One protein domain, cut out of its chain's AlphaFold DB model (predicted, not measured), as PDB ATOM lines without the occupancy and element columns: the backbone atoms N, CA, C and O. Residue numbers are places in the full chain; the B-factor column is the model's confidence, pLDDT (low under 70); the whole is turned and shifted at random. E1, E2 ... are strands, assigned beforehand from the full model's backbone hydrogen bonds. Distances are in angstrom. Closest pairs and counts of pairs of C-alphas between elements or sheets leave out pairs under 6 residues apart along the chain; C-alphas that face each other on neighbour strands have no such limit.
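AT A GLANCE: This is residues 239 to 353 and 392 to 400 of the 864 residues of the protein "F-box domain-containing protein" of Colletotrichum simmondsii (UniProt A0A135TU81). Two antiparallel sheets, E6 E7 E8 E9 and the smaller E1 E2 E4, lie partly face to face as a loose sandwich whose sheets come together along the edges E1 and E6. E3 runs on into E4 and pairs with E5 as a small two-stranded piece. The printed part has 124 residues, with nine named strands from E1 to E9 and no named helix; it is all strand, though under half of its residues, 53, are in named elements. It is compact, with a radius of gyration of the C-alphas of 15.8 A, and spans 50 by 35 by 23 A.

IN THESE COORDINATES: E1, residues 242 to 247, begins with C-alpha 242 at (362.654, 388.983, 226.324). E2 is residues 250 to 255, E3 268 to 270, E4 272 to 277, 17.7 A long, and E5 295 to 298. E6 is residues 310 to 315, E7 322 to 331, 28.1 A, and E8 338 to 346, 25.6 A. E9, residues 392 to 394, ends with C-alpha 394 at (375.313, 389.984, 208.451).

HOW THE PARTS SIT: The hairpin E1 and E2 has N 243 and O 254 at 2.9 A. E2 and E4 have N 253 and O 274 at 3.0 A. E3 and E5 have N 269 and O 297 at 2.9 A. E6, E7 and E8 form a meander, each strand the antiparallel neighbour of the one before, with N 312 and O 325 at 2.9 A and N 326 and O 343 at 3.0 A. E8 and E9 have N 342 and O 393 at 2.8 A. Between the sheets, the closest C-alphas of E1 and E6 are those of Cys 243 and Gln 312, 6.0 A apart.

THE WHOLE: The C-alphas of Thr 281 and Ser 399 are farthest apart, at 52.1 A. Residues 354 to 391 are not printed; C-alphas 353 and 392 are 32.2 A apart across the cut. The links E2 to E3, E4 to E5 and E5 to E6 are long. The model's pLDDT is under 70 at residues 261 to 266, 281, 333 to 335 and 351 to 353.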
ATOM      1  N   GLY A 239     362.509 393.699 224.685       92.75
ATOM      2  CA  GLY A 239     363.060 394.092 223.392       92.75
ATOM      3  C   GLY A 239     364.548 393.774 223.220       92.75
ATOM      4  O   GLY A 239     365.091 394.120 222.175       92.75
ATOM      5  N   ALA A 240     365.201 393.127 224.195       92.81
ATOM      6  CA  ALA A 240     366.615 392.733 224.134       92.81
ATOM      7  C   ALA A 240     366.849 391.269 224.545       92.81
ATOM      8  O   ALA A 240     367.380 390.507 223.748       92.81
ATOM      9  N   THR A 241     366.411 390.863 225.745       94.31
ATOM     10  CA  THR A 241     366.484 389.465 226.222       94.31
ATOM     11  C   THR A 241     365.129 388.762 226.225       94.31
ATOM     12  O   THR A 241     365.080 387.539 226.172       94.31
ATOM     13  N   VAL A 242     364.028 389.515 226.339       96.06
ATOM     14  CA  VAL A 242     362.654 388.983 226.324       96.06
ATOM     15  C   VAL A 242     361.744 389.811 225.423       96.06
ATOM     16  O   VAL A 242     361.946 391.014 225.260       96.06
ATOM     17  N   CYS A 243     360.715 389.193 224.851       96.44
ATOM     18  CA  CYS A 243     359.701 389.855 224.032       96.44
ATOM     19  C   CYS A 243     358.298 389.391 224.448       96.44
ATOM     20  O   CYS A 243     358.107 388.219 224.766       96.44
ATOM     21  N   PHE A 244     357.324 390.305 224.438       96.62
ATOM     22  CA  PHE A 244     355.919 390.022 224.737       96.62
ATOM     23  C   PHE A 244     355.025 390.762 223.748       96.62
ATOM     24  O   PHE A 244     355.033 391.995 223.732       96.62
ATOM     25  N   GLU A 245     354.227 390.035 222.972       95.94
ATOM     26  CA  GLU A 245     353.307 390.619 221.991       95.94
ATOM     27  C   GLU A 245     351.961 389.895 221.956       95.94
ATOM     28  O   GLU A 245     351.842 388.744 222.371       95.94
ATOM     29  N   ILE A 246     350.937 390.578 221.443       95.06
ATOM     30  CA  ILE A 246     349.671 389.949 221.055       95.06
ATOM     31  C   ILE A 246     349.593 390.005 219.533       95.06
ATOM     32  O   ILE A 246     349.577 391.096 218.963       95.06
ATOM     33  N   ILE A 247     349.558 388.839 218.891       92.75
ATOM     34  CA  ILE A 247     349.468 388.701 217.434       92.75
ATOM     35  C   ILE A 247     348.272 387.796 217.132       92.75
ATOM     36  O   ILE A 247     348.109 386.741 217.745       92.75
ATOM     37  N   ASP A 248     347.404 388.247 216.225       88.69
ATOM     38  CA  ASP A 248     346.071 387.676 216.004       88.69
ATOM     39  C   ASP A 248     345.293 387.525 217.344       88.69
ATOM     40  O   ASP A 248     345.162 388.501 218.090       88.69
ATOM     41  N   ASP A 249     344.791 386.331 217.677       89.38
ATOM     42  CA  ASP A 249     344.114 386.017 218.951       89.38
ATOM     43  C   ASP A 249     345.022 385.250 219.956       89.38
ATOM     44  O   ASP A 249     344.519 384.595 220.872       89.38
ATOM     45  N   TYR A 250     346.358 385.344 219.843       94.12
ATOM     46  CA  TYR A 250     347.320 384.733 220.783       94.12
ATOM     47  C   TYR A 250     348.218 385.766 221.486       94.12
ATOM     48  O   TYR A 250     348.719 386.709 220.873       94.12
ATOM     49  N   PHE A 251     348.445 385.569 222.789       94.88
ATOM     50  CA  PHE A 251     349.487 386.260 223.553       94.88
ATOM     51  C   PHE A 251     350.760 385.413 223.505       94.88
ATOM     52  O   PHE A 251     350.714 384.223 223.820       94.88
ATOM     53  N   TYR A 252     351.882 386.032 223.152       96.00
ATOM     54  CA  TYR A 252     353.189 385.401 223.011       96.00
ATOM     55  C   TYR A 252     354.171 385.937 224.047       96.00
ATOM     56  O   TYR A 252     354.206 387.141 224.319       96.00
ATOM     57  N   GLY A 253     355.027 385.053 224.555       95.56
ATOM     58  CA  GLY A 253     356.254 385.427 225.250       95.56
ATOM     59  C   GLY A 253     357.449 384.664 224.683       95.56
ATOM     60  O   GLY A 253     357.334 383.494 224.326       95.56
ATOM     61  N   LEU A 254     358.588 385.342 224.584       95.94
ATOM     62  CA  LEU A 254     359.841 384.807 224.053       95.94
ATOM     63  C   LEU A 254     361.009 385.259 224.938       95.94
ATOM     64  O   LEU A 254     361.018 386.405 225.386       95.94
ATOM     65  N   SER A 255     362.005 384.397 225.129       95.44
ATOM     66  CA  SER A 255     363.308 384.726 225.710       95.44
ATOM     67  C   SER A 255     364.454 384.212 224.839       95.44
ATOM     68  O   SER A 255     364.325 383.201 224.147       95.44
ATOM     69  N   SER A 256     365.579 384.921 224.885       92.62
ATOM     70  CA  SER A 256     366.848 384.552 224.251       92.62
ATOM     71  C   SER A 256     367.853 383.906 225.220       92.62
ATOM     72  O   SER A 256     369.016 383.762 224.849       92.62
ATOM     73  N   LEU A 257     367.454 383.595 226.459       88.19
ATOM     74  CA  LEU A 257     368.317 383.026 227.505       88.19
ATOM     75  C   LEU A 257     367.840 381.623 227.903       88.19
ATOM     76  O   LEU A 257     366.636 381.417 228.059       88.19
ATOM     77  N   ASN A 258     368.767 380.683 228.122       76.88
ATOM     78  CA  ASN A 258     368.413 379.310 228.505       76.88
ATOM     79  C   ASN A 258     367.989 379.170 229.978       76.88
ATOM     80  O   ASN A 258     367.284 378.222 230.316       76.88
ATOM     81  N   SER A 259     368.476 380.039 230.872       78.12
ATOM     82  CA  SER A 259     368.284 379.904 232.323       78.12
ATOM     83  C   SER A 259     368.383 381.244 233.059       78.12
ATOM     84  O   SER A 259     368.753 382.263 232.474       78.12
ATOM     85  N   PHE A 260     368.076 381.239 234.359       73.44
ATOM     86  CA  PHE A 260     368.283 382.387 235.250       73.44
ATOM     87  C   PHE A 260     369.722 382.489 235.794       73.44
ATOM     88  O   PHE A 260     370.087 383.522 236.359       73.44
ATOM     89  N   GLU A 261     370.542 381.446 235.632       66.75
ATOM     90  CA  GLU A 261     371.920 381.421 236.121       66.75
ATOM     91  C   GLU A 261     372.883 382.169 235.187       66.75
ATOM     92  O   GLU A 261     372.696 382.247 233.976       66.75
ATOM     93  N   VAL A 262     373.958 382.715 235.762       58.16
ATOM     94  CA  VAL A 262     374.959 383.527 235.035       58.16
ATOM     95  C   VAL A 262     375.881 382.671 234.149       58.16
ATOM     96  O   VAL A 262     376.562 383.202 233.273       58.16
ATOM     97  N   TYR A 263     375.907 381.352 234.357       57.88
ATOM     98  CA  TYR A 263     376.773 380.418 233.643       57.88
ATOM     99  C   TYR A 263     375.939 379.394 232.864       57.88
ATOM    100  O   TYR A 263     375.562 378.352 233.399       57.88
ATOM    101  N   GLU A 264     375.681 379.667 231.581       60.62
ATOM    102  CA  GLU A 264     375.118 378.659 230.675       60.62
ATOM    103  C   GLU A 264     376.087 377.465 230.582       60.62
ATOM    104  O   GLU A 264     377.166 377.549 229.995       60.62
ATOM    105  N   THR A 265     375.709 376.353 231.222       57.03
ATOM    106  CA  THR A 265     376.482 375.097 231.226       57.03
ATOM    107  C   THR A 265     376.296 374.316 229.917       57.03
ATOM    108  O   THR A 265     377.173 373.550 229.512       57.03
ATOM    109  N   ASP A 266     375.177 374.544 229.223       67.69
ATOM    110  CA  ASP A 266     374.906 373.988 227.900       67.69
ATOM    111  C   ASP A 266     375.789 374.641 226.826       67.69
ATOM    112  O   ASP A 266     375.927 375.860 226.747       67.69
ATOM    113  N   SER A 267     376.321 373.822 225.916       77.25
ATOM    114  CA  SER A 267     377.055 374.316 224.739       77.25
ATOM    115  C   SER A 267     376.160 374.899 223.637       77.25
ATOM    116  O   SER A 267     376.667 375.464 222.669       77.25
ATOM    117  N   LEU A 268     374.837 374.765 223.768       85.50
ATOM    118  CA  LEU A 268     373.841 375.190 222.789       85.50
ATOM    119  C   LEU A 268     372.816 376.111 223.456       85.50
ATOM    120  O   LEU A 268     372.165 375.733 224.431       85.50
ATOM    121  N   SER A 269     372.640 377.306 222.898       87.12
ATOM    122  CA  SER A 269     371.575 378.220 223.304       87.12
ATOM    123  C   SER A 269     370.317 377.966 222.476       87.12
ATOM    124  O   SER A 269     370.395 377.654 221.282       87.12
ATOM    125  N   TYR A 270     369.155 378.138 223.098       90.69
ATOM    126  CA  TYR A 270     367.824 377.957 222.526       90.69
ATOM    127  C   TYR A 270     366.969 379.198 222.805       90.69
ATOM    128  O   TYR A 270     367.195 379.904 223.785       90.69
ATOM    129  N   TYR A 271     365.960 379.461 221.975       93.12
ATOM    130  CA  TYR A 271     364.899 380.385 222.374       93.12
ATOM    131  C   TYR A 271     363.873 379.636 223.227       93.12
ATOM    132  O   TYR A 271     363.284 378.659 222.761       93.12
ATOM    133  N   TYR A 272     363.593 380.127 224.433       93.25
ATOM    134  CA  TYR A 272     362.377 379.740 225.147       93.25
ATOM    135  C   TYR A 272     361.207 380.549 224.580       93.25
ATOM    136  O   TYR A 272     361.287 381.774 224.489       93.25
ATOM    137  N   GLY A 273     360.111 379.895 224.202       93.56
ATOM    138  CA  GLY A 273     358.947 380.568 223.631       93.56
ATOM    139  C   GLY A 273     357.644 379.886 224.011       93.56
ATOM    140  O   GLY A 273     357.569 378.660 224.033       93.56
ATOM    141  N   PHE A 274     356.610 380.682 224.272       93.62
ATOM    142  CA  PHE A 274     355.260 380.196 224.540       93.62
ATOM    143  C   PHE A 274     354.196 381.057 223.858       93.62
ATOM    144  O   PHE A 274     354.407 382.242 223.575       93.62
ATOM    145  N   ARG A 275     353.020 380.465 223.647       93.94
ATOM    146  CA  ARG A 275     351.781 381.180 223.330       93.94
ATOM    147  C   ARG A 275     350.642 380.704 224.221       93.94
ATOM    148  O   ARG A 275     350.628 379.552 224.640       93.94
ATOM    149  N   LEU A 276     349.662 381.567 224.454       92.50
ATOM    150  CA  LEU A 276     348.378 381.209 225.060       92.50
ATOM    151  C   LEU A 276     347.228 381.932 224.332       92.50
ATOM    152  O   LEU A 276     347.429 383.070 223.887       92.50
ATOM    153  N   PRO A 277     346.037 381.320 224.183       92.56
ATOM    154  CA  PRO A 277     344.878 381.986 223.588       92.56
ATOM    155  C   PRO A 277     344.480 383.231 224.392       92.56
ATOM    156  O   PRO A 277     344.371 383.180 225.620       92.56
ATOM    157  N   VAL A 278     344.250 384.367 223.728       90.69
ATOM    158  CA  VAL A 278     343.938 385.624 224.426       90.69
ATOM    159  C   VAL A 278     342.585 385.514 225.133       90.69
ATOM    160  O   VAL A 278     341.544 385.328 224.506       90.69
ATOM    161  N   GLY A 279     342.610 385.672 226.456       82.81
ATOM    162  CA  GLY A 279     341.457 385.484 227.341       82.81
ATOM    163  C   GLY A 279     341.485 384.173 228.131       82.81
ATOM    164  O   GLY A 279     340.870 384.128 229.197       82.81
ATOM    165  N   SER A 280     342.246 383.156 227.695       82.31
ATOM    166  CA  SER A 280     342.384 381.891 228.434       82.31
ATOM    167  C   SER A 280     342.807 382.126 229.889       82.31
ATOM    168  O   SER A 280     343.640 382.990 230.189       82.31
ATOM    169  N   THR A 281     342.192 381.360 230.794       67.94
ATOM    170  CA  THR A 281     342.442 381.362 232.238       67.94
ATOM    171  C   THR A 281     343.291 380.194 232.726       67.94
ATOM    172  O   THR A 281     343.711 380.245 233.879       67.94
ATOM    173  N   GLN A 282     343.527 379.165 231.908       72.94
ATOM    174  CA  GLN A 282     344.144 377.915 232.354       72.94
ATOM    175  C   GLN A 282     345.637 377.876 232.000       72.94
ATOM    176  O   GLN A 282     345.977 378.076 230.834       72.94
ATOM    177  N   PRO A 283     346.541 377.548 232.945       73.38
ATOM    178  CA  PRO A 283     347.954 377.327 232.629       73.38
ATOM    179  C   PRO A 283     348.171 376.230 231.575       73.38
ATOM    180  O   PRO A 283     349.066 376.353 230.749       73.38
ATOM    181  N   GLY A 284     347.309 375.204 231.550       76.75
ATOM    182  CA  GLY A 284     347.355 374.110 230.569       76.75
ATOM    183  C   GLY A 284     347.023 374.504 229.122       76.75
ATOM    184  O   GLY A 284     347.312 373.728 228.217       76.75
ATOM    185  N   ASP A 285     346.479 375.701 228.879       84.81
ATOM    186  CA  ASP A 285     346.280 376.227 227.519       84.81
ATOM    187  C   ASP A 285     347.565 376.882 226.962       84.81
ATOM    188  O   ASP A 285     347.593 377.327 225.809       84.81
ATOM    189  N   MET A 286     348.628 376.986 227.773       89.38
ATOM    190  CA  MET A 286     349.930 377.480 227.336       89.38
ATOM    191  C   MET A 286     350.639 376.422 226.486       89.38
ATOM    192  O   MET A 286     350.927 375.318 226.940       89.38
ATOM    193  N   GLN A 287     350.974 376.784 225.251       92.19
ATOM    194  CA  GLN A 287     351.715 375.936 224.324       92.19
ATOM    195  C   GLN A 287     353.156 376.430 224.218       92.19
ATOM    196  O   GLN A 287     353.390 377.591 223.868       92.19
ATOM    197  N   LEU A 288     354.111 375.543 224.494       92.25
ATOM    198  CA  LEU A 288     355.541 375.812 224.363       92.25
ATOM    199  C   LEU A 288     356.030 375.575 222.924       92.25
ATOM    200  O   LEU A 288     355.472 374.771 222.168       92.25
ATOM    201  N   ALA A 289     357.081 376.291 222.540       91.69
ATOM    202  CA  ALA A 289     357.814 376.045 221.306       91.69
ATOM    203  C   ALA A 289     358.695 374.786 221.431       91.69
ATOM    204  O   ALA A 289     359.240 374.518 222.501       91.69
ATOM    205  N   SER A 290     358.855 374.012 220.351       89.50
ATOM    206  CA  SER A 290     359.731 372.825 220.356       89.50
ATOM    207  C   SER A 290     361.186 373.258 220.555       89.50
ATOM    208  O   SER A 290     361.716 374.023 219.742       89.50
ATOM    209  N   LYS A 291     361.851 372.753 221.603       85.00
ATOM    210  CA  LYS A 291     363.249 373.100 221.919       85.00
ATOM    211  C   LYS A 291     364.174 372.765 220.747       85.00
ATOM    212  O   LYS A 291     365.032 373.561 220.388       85.00
ATOM    213  N   GLU A 292     363.940 371.632 220.096       83.19
ATOM    214  CA  GLU A 292     364.678 371.134 218.933       83.19
ATOM    215  C   GLU A 292     364.573 372.119 217.763       83.19
ATOM    216  O   GLU A 292     365.577 372.482 217.149       83.19
ATOM    217  N   SER A 293     363.356 372.603 217.488       85.12
ATOM    218  CA  SER A 293     363.107 373.584 216.431       85.12
ATOM    219  C   SER A 293     363.714 374.957 216.742       85.12
ATOM    220  O   SER A 293     364.176 375.635 215.823       85.12
ATOM    221  N   MET A 294     363.767 375.345 218.021       90.44
ATOM    222  CA  MET A 294     364.154 376.677 218.502       90.44
ATOM    223  C   MET A 294     365.641 376.818 218.874       90.44
ATOM    224  O   MET A 294     366.000 377.720 219.636       90.44
ATOM    225  N   LEU A 295     366.527 375.979 218.325       89.25
ATOM    226  CA  LEU A 295     367.979 376.169 218.436       89.25
ATOM    227  C   LEU A 295     368.380 377.589 217.984       89.25
ATOM    228  O   LEU A 295     368.030 378.022 216.882       89.25
ATOM    229  N   ARG A 296     369.105 378.309 218.853       87.81
ATOM    230  CA  ARG A 296     369.447 379.734 218.708       87.81
ATOM    231  C   ARG A 296     370.898 379.962 218.274       87.81
ATOM    232  O   ARG A 296     371.117 380.858 217.459       87.81
ATOM    233  N   ARG A 297     371.866 379.207 218.824       86.81
ATOM    234  CA  ARG A 297     373.300 379.191 218.429       86.81
ATOM    235  C   ARG A 297     374.127 378.136 219.189       86.81
ATOM    236  O   ARG A 297     373.686 377.654 220.230       86.81
ATOM    237  N   ASP A 298     375.348 377.849 218.730       85.25
ATOM    238  CA  ASP A 298     376.394 377.151 219.499       85.25
ATOM    239  C   ASP A 298     377.213 378.197 220.292       85.25
ATOM    240  O   ASP A 298     377.489 379.304 219.815       85.25
ATOM    241  N   HIS A 299     377.612 377.902 221.532       80.25
ATOM    242  CA  HIS A 299     378.465 378.814 222.305       80.25
ATOM    243  C   HIS A 299     379.858 378.987 221.662       80.25
ATOM    244  O   HIS A 299     380.475 380.045 221.796       80.25
ATOM    245  N   LYS A 300     380.301 378.016 220.849       81.44
ATOM    246  CA  LYS A 300     381.545 378.072 220.065       81.44
ATOM    247  C   LYS A 300     381.507 379.089 218.938       81.44
ATOM    248  O   LYS A 300     382.578 379.503 218.522       81.44
ATOM    249  N   ASP A 301     380.326 379.521 218.479       79.19
ATOM    250  CA  ASP A 301     380.198 380.501 217.384       79.19
ATOM    251  C   ASP A 301     380.770 381.897 217.759       79.19
ATOM    252  O   ASP A 301     380.841 382.779 216.908       79.19
ATOM    253  N   GLY A 302     381.216 382.081 219.014       83.88
ATOM    254  CA  GLY A 302     382.013 383.216 219.496       83.88
ATOM    255  C   GLY A 302     381.233 384.240 220.342       83.88
ATOM    256  O   GLY A 302     379.999 384.259 220.298       83.88
ATOM    257  N   PRO A 303     381.913 385.041 221.188       87.31
ATOM    258  CA  PRO A 303     381.265 385.877 222.203       87.31
ATOM    259  C   PRO A 303     380.402 387.008 221.620       87.31
ATOM    260  O   PRO A 303     380.665 387.523 220.533       87.31
ATOM    261  N   ILE A 304     379.387 387.417 222.385       88.31
ATOM    262  CA  ILE A 304     378.366 388.407 222.011       88.31
ATOM    263  C   ILE A 304     378.590 389.706 222.802       88.31
ATOM    264  O   ILE A 304     378.964 389.670 223.973       88.31
ATOM    265  N   ASP A 305     378.332 390.859 222.184       89.19
ATOM    266  CA  ASP A 305     378.131 392.130 222.883       89.19
ATOM    267  C   ASP A 305     376.628 392.384 223.080       89.19
ATOM    268  O   ASP A 305     375.969 393.005 222.241       89.19
ATOM    269  N   ASP A 306     376.083 391.923 224.212       85.44
ATOM    270  CA  ASP A 306     374.646 391.999 224.524       85.44
ATOM    271  C   ASP A 306     374.072 393.421 224.549       85.44
ATOM    272  O   ASP A 306     372.860 393.618 224.463       85.44
ATOM    273  N   ARG A 307     374.923 394.452 224.590       88.56
ATOM    274  CA  ARG A 307     374.493 395.854 224.469       88.56
ATOM    275  C   ARG A 307     373.938 396.171 223.073       88.56
ATOM    276  O   ARG A 307     373.303 397.217 222.899       88.56
ATOM    277  N   TRP A 308     374.190 395.305 222.085       90.12
ATOM    278  CA  TRP A 308     373.618 395.327 220.734       90.12
ATOM    279  C   TRP A 308     372.442 394.370 220.533       90.12
ATOM    280  O   TRP A 308     371.823 394.437 219.473       90.12
ATOM    281  N   SER A 309     372.113 393.529 221.517       92.19
ATOM    282  CA  SER A 309     371.025 392.558 221.396       92.19
ATOM    283  C   SER A 309     369.660 393.250 221.311       92.19
ATOM    284  O   SER A 309     369.292 394.040 222.184       92.19
ATOM    285  N   THR A 310     368.893 392.942 220.262       94.75
ATOM    286  CA  THR A 310     367.478 393.327 220.132       94.75
ATOM    287  C   THR A 310     366.640 392.121 219.730       94.75
ATOM    288  O   THR A 310     366.967 391.475 218.736       94.75
ATOM    289  N   LEU A 311     365.543 391.862 220.441       95.44
ATOM    290  CA  LEU A 311     364.684 390.687 220.267       95.44
ATOM    291  C   LEU A 311     363.236 391.106 219.976       95.44
ATOM    292  O   LEU A 311     362.616 391.814 220.773       95.44
ATOM    293  N   GLN A 312     362.694 390.661 218.842       94.75
ATOM    294  CA  GLN A 312     361.365 391.038 218.354       94.75
ATOM    295  C   GLN A 312     360.571 389.834 217.832       94.75
ATOM    296  O   GLN A 312     361.136 388.840 217.375       94.75
ATOM    297  N   LEU A 313     359.244 389.968 217.864       94.44
ATOM    298  CA  LEU A 313     358.277 389.060 217.250       94.44
ATOM    299  C   LEU A 313     357.544 389.798 216.130       94.44
ATOM    300  O   LEU A 313     357.036 390.895 216.354       94.44
ATOM    301  N   ALA A 314     357.453 389.192 214.948       91.06
ATOM    302  CA  ALA A 314     356.651 389.713 213.843       91.06
ATOM    303  C   ALA A 314     355.927 388.585 213.101       91.06
ATOM    304  O   ALA A 314     356.271 387.410 213.232       91.06
ATOM    305  N   LYS A 315     354.930 388.954 212.297       91.06
ATOM    306  CA  LYS A 315     354.243 388.049 211.374       91.06
ATOM    307  C   LYS A 315     354.862 388.194 209.988       91.06
ATOM    308  O   LYS A 315     354.932 389.307 209.469       91.06
ATOM    309  N   ASP A 316     355.322 387.094 209.402       90.25
ATOM    310  CA  ASP A 316     355.873 387.110 208.052       90.25
ATOM    311  C   ASP A 316     354.796 387.485 207.021       90.25
ATOM    312  O   ASP A 316     353.658 387.017 207.078       90.25
ATOM    313  N   LEU A 317     355.160 388.341 206.066       87.81
ATOM    314  CA  LEU A 317     354.198 388.956 205.147       87.81
ATOM    315  C   LEU A 317     353.720 388.009 204.038       87.81
ATOM    316  O   LEU A 317     352.673 388.275 203.442       87.81
ATOM    317  N   VAL A 318     354.483 386.948 203.756       87.75
ATOM    318  CA  VAL A 318     354.211 385.974 202.688       87.75
ATOM    319  C   VAL A 318     353.492 384.752 203.249       87.75
ATOM    320  O   VAL A 318     352.434 384.376 202.756       87.75
ATOM    321  N   THR A 319     354.043 384.155 204.304       89.81
ATOM    322  CA  THR A 319     353.563 382.898 204.899       89.81
ATOM    323  C   THR A 319     352.564 383.092 206.036       89.81
ATOM    324  O   THR A 319     351.813 382.172 206.348       89.81
ATOM    325  N   GLY A 320     352.556 384.260 206.688       90.06
ATOM    326  CA  GLY A 320     351.738 384.511 207.877       90.06
ATOM    327  C   GLY A 320     352.257 383.833 209.149       90.06
ATOM    328  O   GLY A 320     351.609 383.935 210.191       90.06
ATOM    329  N   ASN A 321     353.414 383.164 209.091       92.25
ATOM    330  CA  ASN A 321     354.044 382.520 210.241       92.25
ATOM    331  C   ASN A 321     354.624 383.552 211.221       92.25
ATOM    332  O   ASN A 321     355.014 384.654 210.829       92.25
ATOM    333  N   ILE A 322     354.714 383.191 212.504       93.94
ATOM    334  CA  ILE A 322     355.354 384.043 213.514       93.94
ATOM    335  C   ILE A 322     356.866 383.825 213.477       93.94
ATOM    336  O   ILE A 322     357.350 382.707 213.658       93.94
ATOM    337  N   MET A 323     357.599 384.915 213.268       93.44
ATOM    338  CA  MET A 323     359.052 384.951 213.182       93.44
ATOM    339  C   MET A 323     359.635 385.657 214.405       93.44
ATOM    340  O   MET A 323     359.269 386.793 214.720       93.44
ATOM    341  N   VAL A 324     360.602 385.007 215.046       94.62
ATOM    342  CA  VAL A 324     361.615 385.695 215.845       94.62
ATOM    343  C   VAL A 324     362.504 386.482 214.893       94.62
ATOM    344  O   VAL A 324     362.961 385.934 213.886       94.62
ATOM    345  N   SER A 325     362.821 387.723 215.252       93.88
ATOM    346  CA  SER A 325     364.054 388.357 214.800       93.88
ATOM    347  C   SER A 325     364.902 388.752 216.000       93.88
ATOM    348  O   SER A 325     364.437 389.455 216.896       93.88
ATOM    349  N   GLU A 326     366.147 388.279 216.015       94.81
ATOM    350  CA  GLU A 326     367.152 388.671 216.998       94.81
ATOM    351  C   GLU A 326     368.343 389.289 216.263       94.81
ATOM    352  O   GLU A 326     368.967 388.639 215.425       94.81
ATOM    353  N   CYS A 327     368.664 390.542 216.575       94.00
ATOM    354  CA  CYS A 327     369.891 391.185 216.111       94.00
ATOM    355  C   CYS A 327     370.909 391.195 217.242       94.00
ATOM    356  O   CYS A 327     370.533 391.479 218.376       94.00
ATOM    357  N   ARG A 328     372.178 390.925 216.940       91.31
ATOM    358  CA  ARG A 328     373.298 390.952 217.894       91.31
ATOM    359  C   ARG A 328     374.535 391.572 217.250       91.31
ATOM    360  O   ARG A 328     374.570 391.763 216.036       91.31
ATOM    361  N   ARG A 329     375.574 391.819 218.050       90.75
ATOM    362  CA  ARG A 329     376.951 391.994 217.568       90.75
ATOM    363  C   ARG A 329     377.819 390.912 218.201       90.75
ATOM    364  O   ARG A 329     377.777 390.753 219.417       90.75
ATOM    365  N   GLU A 330     378.556 390.158 217.400       88.88
ATOM    366  CA  GLU A 330     379.278 388.959 217.841       88.88
ATOM    367  C   GLU A 330     380.650 388.837 217.165       88.88
ATOM    368  O   GLU A 330     380.878 389.371 216.079       88.88
ATOM    369  N   TRP A 331     381.585 388.179 217.847       86.44
ATOM    370  CA  TRP A 331     382.940 387.923 217.358       86.44
ATOM    371  C   TRP A 331     382.970 386.583 216.643       86.44
ATOM    372  O   TRP A 331     382.761 385.551 217.274       86.44
ATOM    373  N   LEU A 332     383.209 386.594 215.336       77.56
ATOM    374  CA  LEU A 332     383.042 385.407 214.505       77.56
ATOM    375  C   LEU A 332     384.280 384.507 214.553       77.56
ATOM    376  O   LEU A 332     385.418 384.966 214.460       77.56
ATOM    377  N   VAL A 333     384.067 383.197 214.675       68.00
ATOM    378  CA  VAL A 333     385.165 382.219 214.694       68.00
ATOM    379  C   VAL A 333     385.969 382.311 213.397       68.00
ATOM    380  O   VAL A 333     385.408 382.206 212.307       68.00
ATOM    381  N   ASN A 334     387.293 382.432 213.530       69.06
ATOM    382  CA  ASN A 334     388.270 382.646 212.452       69.06
ATOM    383  C   ASN A 334     388.299 384.063 211.838       69.06
ATOM    384  O   ASN A 334     389.110 384.303 210.946       69.06
ATOM    385  N   GLU A 335     387.498 385.016 212.325       68.94
ATOM    386  CA  GLU A 335     387.566 386.427 211.924       68.94
ATOM    387  C   GLU A 335     388.071 387.279 213.106       68.94
ATOM    388  O   GLU A 335     387.520 387.234 214.203       68.94
ATOM    389  N   SER A 336     389.092 388.120 212.904       71.12
ATOM    390  CA  SER A 336     389.612 389.034 213.947       71.12
ATOM    391  C   SER A 336     388.716 390.268 214.181       71.12
ATOM    392  O   SER A 336     389.198 391.344 214.525       71.12
ATOM    393  N   SER A 337     387.415 390.137 213.926       80.62
ATOM    394  CA  SER A 337     386.448 391.219 213.734       80.62
ATOM    395  C   SER A 337     385.117 390.863 214.401       80.62
ATOM    396  O   SER A 337     384.746 389.692 214.498       80.62
ATOM    397  N   SER A 338     384.388 391.883 214.864       86.62
ATOM    398  CA  SER A 338     383.001 391.723 215.311       86.62
ATOM    399  C   SER A 338     382.045 392.140 214.201       86.62
ATOM    400  O   SER A 338     382.142 393.265 213.709       86.62
ATOM    401  N   ALA A 339     381.096 391.272 213.860       88.62
ATOM    402  CA  ALA A 339     380.016 391.570 212.926       88.62
ATOM    403  C   ALA A 339     378.697 391.785 213.670       88.62
ATOM    404  O   ALA A 339     378.444 391.180 214.715       88.62
ATOM    405  N   ARG A 340     377.828 392.638 213.127       90.88
ATOM    406  CA  ARG A 340     376.410 392.673 213.480       90.88
ATOM    407  C   ARG A 340     375.660 391.641 212.643       90.88
ATOM    408  O   ARG A 340     375.784 391.641 211.424       90.88
ATOM    409  N   THR A 341     374.826 390.825 213.277       91.38
ATOM    410  CA  THR A 341     374.033 389.786 212.603       91.38
ATOM    411  C   THR A 341     372.576 389.874 213.033       91.38
ATOM    412  O   THR A 341     372.288 389.958 214.226       91.38
ATOM    413  N   ALA A 342     371.654 389.835 212.071       93.00
ATOM    414  CA  ALA A 342     370.224 389.663 212.285       93.00
ATOM    415  C   ALA A 342     369.820 388.241 211.892       93.00
ATOM    416  O   ALA A 342     369.894 387.853 210.724       93.00
ATOM    417  N   TYR A 343     369.377 387.480 212.884       91.94
ATOM    418  CA  TYR A 343     368.808 386.151 212.728       91.94
ATOM    419  C   TYR A 343     367.290 386.251 212.583       91.94
ATOM    420  O   TYR A 343     366.642 387.039 213.278       91.94
ATOM    421  N   ARG A 344     366.714 385.423 211.710       91.50
ATOM    422  CA  ARG A 344     365.268 385.208 211.573       91.50
ATOM    423  C   ARG A 344     364.970 383.731 211.788       91.50
ATOM    424  O   ARG A 344     365.614 382.883 211.182       91.50
ATOM    425  N   LYS A 345     363.994 383.409 212.634       92.19
ATOM    426  CA  LYS A 345     363.632 382.017 212.943       92.19
ATOM    427  C   LYS A 345     362.125 381.888 213.116       92.19
ATOM    428  O   LYS A 345     361.538 382.619 213.908       92.19
ATOM    429  N   GLN A 346     361.498 380.972 212.383       93.25
ATOM    430  CA  GLN A 346     360.083 380.657 212.581       93.25
ATOM    431  C   GLN A 346     359.881 380.000 213.949       93.25
ATOM    432  O   GLN A 346     360.628 379.090 214.306       93.25
ATOM    433  N   ILE A 347     358.854 380.427 214.687       92.31
ATOM    434  CA  ILE A 347     358.436 379.734 215.909       92.31
ATOM    435  C   ILE A 347     357.556 378.546 215.535       92.31
ATOM    436  O   ILE A 347     356.512 378.711 214.899       92.31
ATOM    437  N   ILE A 348     357.966 377.355 215.968       90.38
ATOM    438  CA  ILE A 348     357.201 376.119 215.812       90.38
ATOM    439  C   ILE A 348     356.756 375.665 217.202       90.38
ATOM    440  O   ILE A 348     357.571 375.361 218.073       90.38
ATOM    441  N   PHE A 349     355.442 375.651 217.415       87.62
ATOM    442  CA  PHE A 349     354.828 375.151 218.643       87.62
ATOM    443  C   PHE A 349     354.682 373.637 218.573       87.62
ATOM    444  O   PHE A 349     354.365 373.102 217.509       87.62
ATOM    445  N   ALA A 350     354.897 372.958 219.699       79.81
ATOM    446  CA  ALA A 350     354.583 371.540 219.793       79.81
ATOM    447  C   ALA A 350     353.084 371.318 219.520       79.81
ATOM    448  O   ALA A 350     352.242 372.143 219.894       79.81
ATOM    449  N   ALA A 351     352.747 370.207 218.864       69.06
ATOM    450  CA  ALA A 351     351.359 369.766 218.795       69.06
ATOM    451  C   ALA A 351     350.854 369.458 220.220       69.06
ATOM    452  O   ALA A 351     351.647 368.999 221.047       69.06
ATOM    453  N   PRO A 352     349.562 369.680 220.530       58.81
ATOM    454  CA  PRO A 352     348.980 369.163 221.761       58.81
ATOM    455  C   PRO A 352     349.166 367.642 221.797       58.81
ATOM    456  O   PRO A 352     348.708 366.949 220.891       58.81
ATOM    457  N   VAL A 353     349.858 367.135 222.818       53.84
ATOM    458  CA  VAL A 353     349.958 365.689 223.051       53.84
ATOM    459  C   VAL A 353     348.584 365.211 223.503       53.84
ATOM    460  O   VAL A 353     348.053 365.712 224.497       53.84
ATOM    461  N   VAL A 392     369.753 384.605 207.740       87.06
ATOM    462  CA  VAL A 392     370.876 385.281 208.422       87.06
ATOM    463  C   VAL A 392     371.389 386.477 207.618       87.06
ATOM    464  O   VAL A 392     371.971 386.327 206.546       87.06
ATOM    465  N   HIS A 393     371.212 387.688 208.147       88.88
ATOM    466  CA  HIS A 393     371.731 388.926 207.560       88.88
ATOM    467  C   HIS A 393     372.897 389.457 208.407       88.88
ATOM    468  O   HIS A 393     372.682 390.065 209.454       88.88
ATOM    469  N   ARG A 394     374.138 389.251 207.945       88.31
ATOM    470  CA  ARG A 394     375.313 389.984 208.451       88.31
ATOM    471  C   ARG A 394     375.265 391.427 207.942       88.31
ATOM    472  O   ARG A 394     375.258 391.615 206.732       88.31
ATOM    473  N   GLY A 395     375.209 392.405 208.839       88.19
ATOM    474  CA  GLY A 395     375.226 393.842 208.555       88.19
ATOM    475  C   GLY A 395     376.649 394.392 208.461       88.19
ATOM    476  O   GLY A 395     377.429 393.956 207.621       88.19
ATOM    477  N   ASP A 396     376.981 395.366 209.310       87.81
ATOM    478  CA  ASP A 396     378.324 395.939 209.418       87.81
ATOM    479  C   ASP A 396     379.255 395.176 210.369       87.81
ATOM    480  O   ASP A 396     378.832 394.557 211.347       87.81
ATOM    481  N   ASP A 397     380.547 395.258 210.071       86.81
ATOM    482  CA  ASP A 397     381.645 394.532 210.707       86.81
ATOM    483  C   ASP A 397     382.814 395.470 211.091       86.81
ATOM    484  O   ASP A 397     382.667 396.694 211.126       86.81
ATOM    485  N   GLY A 398     383.990 394.906 211.388       79.94
ATOM    486  CA  GLY A 398     385.226 395.663 211.605       79.94
ATOM    487  C   GLY A 398     385.843 396.297 210.348       79.94
ATOM    488  O   GLY A 398     386.621 397.237 210.493       79.94
ATOM    489  N   SER A 399     385.517 395.830 209.135       79.25
ATOM    490  CA  SER A 399     385.983 396.447 207.879       79.25
ATOM    491  C   SER A 399     385.079 397.585 207.386       79.25
ATOM    492  O   SER A 399     385.516 398.441 206.613       79.25
ATOM    493  N   THR A 400     383.832 397.634 207.857       83.56
ATOM    494  CA  THR A 400     382.842 398.627 207.445       83.56
ATOM    495  C   THR A 400     383.203 400.032 207.940       83.56
ATOM    496  O   THR A 400     383.202 400.323 209.141       83.56
TER     497      THR A 400